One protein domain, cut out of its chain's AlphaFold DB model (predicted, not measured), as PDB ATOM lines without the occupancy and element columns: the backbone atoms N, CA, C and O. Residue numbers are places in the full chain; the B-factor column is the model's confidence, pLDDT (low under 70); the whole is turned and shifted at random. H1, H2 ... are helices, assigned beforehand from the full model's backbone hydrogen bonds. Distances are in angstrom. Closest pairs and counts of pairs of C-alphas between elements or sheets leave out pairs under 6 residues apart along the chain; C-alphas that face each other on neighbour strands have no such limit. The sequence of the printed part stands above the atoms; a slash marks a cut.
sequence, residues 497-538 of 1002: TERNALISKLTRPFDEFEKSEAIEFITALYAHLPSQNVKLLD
ATOM      1  N   THR A 497     106.926 -74.621 -36.528       77.62
ATOM      2  CA  THR A 497     107.830 -74.021 -35.527       77.62
ATOM      3  C   THR A 497     107.903 -72.497 -35.625       77.62
ATOM      4  O   THR A 497     107.753 -71.817 -34.609       77.62
ATOM      5  N   GLU A 498     108.071 -71.938 -36.826       74.75
ATOM      6  CA  GLU A 498     108.106 -70.477 -37.018       74.75
ATOM      7  C   GLU A 498     106.746 -69.829 -36.728       74.75
ATOM      8  O   GLU A 498     106.667 -68.804 -36.043       74.75
ATOM      9  N   ARG A 499     105.661 -70.460 -37.195       82.50
ATOM     10  CA  ARG A 499     104.282 -70.044 -36.920       82.50
ATOM     11  C   ARG A 499     104.004 -70.015 -35.416       82.50
ATOM     12  O   ARG A 499     103.479 -69.022 -34.913       82.50
ATOM     13  N   ASN A 500     104.395 -71.059 -34.683       84.38
ATOM     14  CA  ASN A 500     104.198 -71.142 -33.236       84.38
ATOM     15  C   ASN A 500     105.027 -70.101 -32.466       84.38
ATOM     16  O   ASN A 500     104.535 -69.538 -31.486       84.38
ATOM     17  N   ALA A 501     106.247 -69.789 -32.918       83.31
ATOM     18  CA  ALA A 501     107.072 -68.739 -32.319       83.31
ATOM     19  C   ALA A 501     106.434 -67.349 -32.474       83.31
ATOM     20  O   ALA A 501     106.365 -66.582 -31.509       83.31
ATOM     21  N   LEU A 502     105.905 -67.040 -33.662       80.88
ATOM     22  CA  LEU A 502     105.198 -65.786 -33.907       80.88
ATOM     23  C   LEU A 502     103.891 -65.705 -33.112       80.88
ATOM     24  O   LEU A 502     103.622 -64.678 -32.489       80.88
ATOM     25  N   ILE A 503     103.103 -66.784 -33.098       84.81
ATOM     26  CA  ILE A 503     101.893 -66.880 -32.278       84.81
ATOM     27  C   ILE A 503     102.240 -66.596 -30.817       84.81
ATOM     28  O   ILE A 503     101.612 -65.742 -30.203       84.81
ATOM     29  N   SER A 504     103.271 -67.233 -30.265       85.69
ATOM     30  CA  SER A 504     103.707 -66.994 -28.886       85.69
ATOM     31  C   SER A 504     104.095 -65.524 -28.644       85.69
ATOM     32  O   SER A 504     103.654 -64.920 -27.664       85.69
ATOM     33  N   LYS A 505     104.838 -64.904 -29.576       86.06
ATOM     34  CA  LYS A 505     105.236 -63.485 -29.506       86.06
ATOM     35  C   LYS A 505     104.026 -62.546 -29.503       86.06
ATOM     36  O   LYS A 505     103.911 -61.706 -28.612       86.06
ATOM     37  N   LEU A 506     103.146 -62.676 -30.496       81.38
ATOM     38  CA  LEU A 506     102.010 -61.774 -30.700       81.38
ATOM     39  C   LEU A 506     100.880 -62.017 -29.701       81.38
ATOM     40  O   LEU A 506     100.117 -61.097 -29.428       81.38
ATOM     41  N   THR A 507     100.780 -63.226 -29.136       83.25
ATOM     42  CA  THR A 507      99.706 -63.552 -28.192       83.25
ATOM     43  C   THR A 507     100.043 -63.308 -26.724       83.25
ATOM     44  O   THR A 507      99.156 -63.358 -25.874       83.25
ATOM     45  N   ARG A 508     101.307 -62.990 -26.414       83.31
ATOM     46  CA  ARG A 508     101.778 -62.668 -25.059       83.31
ATOM     47  C   ARG A 508     100.953 -61.590 -24.325       83.31
ATOM     48  O   ARG A 508     100.808 -61.739 -23.114       83.31
ATOM     49  N   PRO A 509     100.423 -60.538 -24.985       75.06
ATOM     50  CA  PRO A 509      99.613 -59.515 -24.317       75.06
ATOM     51  C   PRO A 509      98.184 -59.948 -23.950       75.06
ATOM     52  O   PRO A 509      97.522 -59.211 -23.226       75.06
ATOM     53  N   PHE A 510      97.693 -61.087 -24.455       75.06
ATOM     54  CA  PHE A 510      96.300 -61.519 -24.289       75.06
ATOM     55  C   PHE A 510      96.112 -62.504 -23.128       75.06
ATOM     56  O   PHE A 510      97.006 -63.294 -22.812       75.06
ATOM     57  N   ASP A 511      94.916 -62.514 -22.536       75.31
ATOM     58  CA  ASP A 511      94.515 -63.541 -21.568       75.31
ATOM     59  C   ASP A 511      94.235 -64.910 -22.234       75.31
ATOM     60  O   ASP A 511      94.142 -65.026 -23.453       75.31
ATOM     61  N   GLU A 512      94.099 -65.990 -21.455       71.00
ATOM     62  CA  GLU A 512      93.888 -67.348 -22.000       71.00
ATOM     63  C   GLU A 512      92.636 -67.497 -22.884       71.00
ATOM     64  O   GLU A 512      92.611 -68.325 -23.797       71.00
ATOM     65  N   PHE A 513      91.591 -66.704 -22.642       64.56
ATOM     66  CA  PHE A 513      90.381 -66.741 -23.458       64.56
ATOM     67  C   PHE A 513      90.603 -66.022 -24.796       64.56
ATOM     68  O   PHE A 513      90.204 -66.515 -25.853       64.56
ATOM     69  N   GLU A 514      91.290 -64.887 -24.753       72.12
ATOM     70  CA  GLU A 514      91.637 -64.045 -25.894       72.12
ATOM     71  C   GLU A 514      92.724 -64.657 -26.779       72.12
ATOM     72  O   GLU A 514      92.661 -64.515 -28.001       72.12
ATOM     73  N   LYS A 515      93.686 -65.384 -26.194       81.50
ATOM     74  CA  LYS A 515      94.741 -66.096 -26.927       81.50
ATOM     75  C   LYS A 515      94.147 -67.025 -27.970       81.50
ATOM     76  O   LYS A 515      94.591 -67.009 -29.112       81.50
ATOM     77  N   SER A 516      93.107 -67.787 -27.618       81.81
ATOM     78  CA  SER A 516      92.456 -68.678 -28.582       81.81
ATOM     79  C   SER A 516      91.874 -67.920 -29.775       81.81
ATOM     80  O   SER A 516      91.878 -68.473 -30.869       81.81
ATOM     81  N   GLU A 517      91.346 -66.713 -29.578       83.06
ATOM     82  CA  GLU A 517      90.781 -65.897 -30.656       83.06
ATOM     83  C   GLU A 517      91.892 -65.200 -31.467       83.06
ATOM     84  O   GLU A 517      91.850 -65.191 -32.696       83.06
ATOM     85  N   ALA A 518      92.936 -64.693 -30.804       84.31
ATOM     86  CA  ALA A 518      94.115 -64.102 -31.440       84.31
ATOM     87  C   ALA A 518      94.849 -65.103 -32.347       84.31
ATOM     88  O   ALA A 518      95.234 -64.762 -33.465       84.31
ATOM     89  N   ILE A 519      94.995 -66.352 -31.892       88.19
ATOM     90  CA  ILE A 519      95.601 -67.448 -32.663       88.19
ATOM     91  C   ILE A 519      94.868 -67.660 -33.990       88.19
ATOM     92  O   ILE A 519      95.516 -67.922 -35.003       88.19
ATOM     93  N   GLU A 520      93.540 -67.534 -34.010       90.38
ATOM     94  CA  GLU A 520      92.748 -67.696 -35.235       90.38
ATOM     95  C   GLU A 520      93.021 -66.581 -36.240       90.38
ATOM     96  O   GLU A 520      93.250 -66.872 -37.411       90.38
ATOM     97  N   PHE A 521      93.067 -65.326 -35.786       89.88
ATOM     98  CA  PHE A 521      93.428 -64.194 -36.643       89.88
ATOM     99  C   PHE A 521      94.852 -64.324 -37.188       89.88
ATOM    100  O   PHE A 521      95.067 -64.176 -38.388       89.88
ATOM    101  N   ILE A 522      95.820 -64.652 -36.328       88.81
ATOM    102  CA  ILE A 522      97.225 -64.804 -36.733       88.81
ATOM    103  C   ILE A 522      97.374 -65.969 -37.713       88.81
ATOM    104  O   ILE A 522      98.076 -65.841 -38.711       88.81
ATOM    105  N   THR A 523      96.684 -67.089 -37.476       90.19
ATOM    106  CA  THR A 523      96.701 -68.229 -38.404       90.19
ATOM    107  C   THR A 523      96.091 -67.852 -39.753       90.19
ATOM    108  O   THR A 523      96.672 -68.155 -40.795       90.19
ATOM    109  N   ALA A 524      94.953 -67.156 -39.750       91.69
ATOM    110  CA  ALA A 524      94.295 -66.722 -40.976       91.69
ATOM    111  C   ALA A 524      95.159 -65.739 -41.782       91.69
ATOM    112  O   ALA A 524      95.209 -65.849 -43.007       91.69
ATOM    113  N   LEU A 525      95.870 -64.830 -41.107       90.88
ATOM    114  CA  LEU A 525      96.837 -63.927 -41.731       90.88
ATOM    115  C   LEU A 525      98.061 -64.664 -42.262       90.88
ATOM    116  O   LEU A 525      98.487 -64.388 -43.377       90.88
ATOM    117  N   TYR A 526      98.593 -65.628 -41.512       88.25
ATOM    118  CA  TYR A 526      99.729 -66.438 -41.955       88.25
ATOM    119  C   TYR A 526      99.413 -67.227 -43.231       88.25
ATOM    120  O   TYR A 526     100.278 -67.415 -44.077       88.25
ATOM    121  N   ALA A 527      98.159 -67.654 -43.390       87.94
ATOM    122  CA  ALA A 527      97.693 -68.315 -44.603       87.94
ATOM    123  C   ALA A 527      97.428 -67.352 -45.779       87.94
ATOM    124  O   ALA A 527      97.278 -67.812 -46.909       87.94
ATOM    125  N   HIS A 528      97.317 -66.043 -45.528       88.44
ATOM    126  CA  HIS A 528      97.000 -65.036 -46.545       88.44
ATOM    127  C   HIS A 528      98.217 -64.213 -46.990       88.44
ATOM    128  O   HIS A 528      98.314 -63.844 -48.157       88.44
ATOM    129  N   LEU A 529      99.138 -63.924 -46.073       87.94
ATOM    130  CA  LEU A 529     100.306 -63.082 -46.305       87.94
ATOM    131  C   LEU A 529     101.572 -63.927 -46.529       87.94
ATOM    132  O   LEU A 529     101.719 -64.991 -45.923       87.94
ATOM    133  N   PRO A 530     102.543 -63.446 -47.330       86.06
ATOM    134  CA  PRO A 530     103.858 -64.074 -47.427       86.06
ATOM    135  C   PRO A 530     104.533 -64.156 -46.054       86.06
ATOM    136  O   PRO A 530     104.531 -63.177 -45.308       86.06
ATOM    137  N   SER A 531     105.182 -65.282 -45.736       78.44
ATOM    138  CA  SER A 531     105.763 -65.544 -44.406       78.44
ATOM    139  C   SER A 531     106.733 -64.457 -43.919       78.44
ATOM    140  O   SER A 531     106.846 -64.233 -42.718       78.44
ATOM    141  N   GLN A 532     107.411 -63.750 -44.832       81.56
ATOM    142  CA  GLN A 532     108.302 -62.628 -44.508       81.56
ATOM    143  C   GLN A 532     107.545 -61.423 -43.927       81.56
ATOM    144  O   GLN A 532     107.985 -60.853 -42.931       81.56
ATOM    145  N   ASN A 533     106.377 -61.088 -44.481       83.50
ATOM    146  CA  ASN A 533     105.569 -59.955 -44.023       83.50
ATOM    147  C   ASN A 533     104.994 -60.223 -42.632       83.50
ATOM    148  O   ASN A 533     104.945 -59.326 -41.797       83.50
ATOM    149  N   VAL A 534     104.630 -61.477 -42.349       78.75
ATOM    150  CA  VAL A 534     104.067 -61.853 -41.047       78.75
ATOM    151  C   VAL A 534     105.108 -61.752 -39.921       78.75
ATOM    152  O   VAL A 534     104.763 -61.401 -38.797       78.75
ATOM    153  N   LYS A 535     106.395 -62.000 -40.214       79.81
ATOM    154  CA  LYS A 535     107.495 -61.880 -39.231       79.81
ATOM    155  C   LYS A 535     107.710 -60.442 -38.749       79.81
ATOM    156  O   LYS A 535     108.157 -60.242 -37.618       79.81
ATOM    157  N   LEU A 536     107.390 -59.468 -39.599       83.06
ATOM    158  CA  LEU A 536     107.550 -58.041 -39.329       83.06
ATOM    159  C   LEU A 536     106.325 -57.415 -38.653       83.06
ATOM    160  O   LEU A 536     106.392 -56.250 -38.275       83.06
ATOM    161  N   LEU A 537     105.232 -58.167 -38.471       83.50
ATOM    162  CA  LEU A 537     104.040 -57.643 -37.811       83.50
ATOM    163  C   LEU A 537     104.335 -57.298 -36.349       83.50
ATOM    164  O   LEU A 537     104.745 -58.145 -35.545       83.50
ATOM    165  N   ASP A 538     104.081 -56.043 -36.012       83.12
ATOM    166  CA  ASP A 538     103.841 -55.586 -34.654       83.12
ATOM    167  C   ASP A 538     102.333 -55.586 -34.352       83.12
ATOM    168  O   ASP A 538     101.511 -56.071 -35.135       83.12
TER     169      ASP A 538
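AT A GLANCE: This is residues 497 to 538 of the 1002 residues of an uncharacterized protein of Massilia yuzhufengensis (UniProt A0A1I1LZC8). A short helix, H1, slants across one side of the longest helix, H2, and the small helix H3 sits on that same side, near the last residues of H2. The printed part has 42 residues with three named helices, H1, H2 and H3 in chain order, and is all helix. It is compact, with a radius of gyration of the C-alphas of 9.8 A and spans of 28 by 19 by 15 A.

HOW THE PARTS SIT: Start with H1, residues 497 to 507, which touches H2, residues 512 to 526; their closest C-alphas, those of Thr 507 and Lys 515, are 5.7 A apart. They run opposite ways at a steep tilt of 51 degrees. H3, residues 531 to 535, is close to but not clearly touching H2, the closest C-alphas being Tyr 526 and Val 534, 6.4 A, and likewise H1, at Leu 502 and Lys 535, 7.0 A. Every O i to N i+4 pair is within hydrogen-bond range in H1 and H3, and 8 of 11 in H2.

IN THESE COORDINATES: Find C-alpha 497 at (107.830, -74.021, -35.527); from there H1 runs 15.1 A. H2 runs 20.8 A from C-alpha 512, and H3 ends at C-alpha 535 (107.495, -61.880, -39.231).

THE WHOLE: The C-alphas of Phe 513 and Gln 532, the two farthest apart, are 27.9 A apart. The printed part has no cut, both links are tight, and Phe 513 alone has pLDDT under 70.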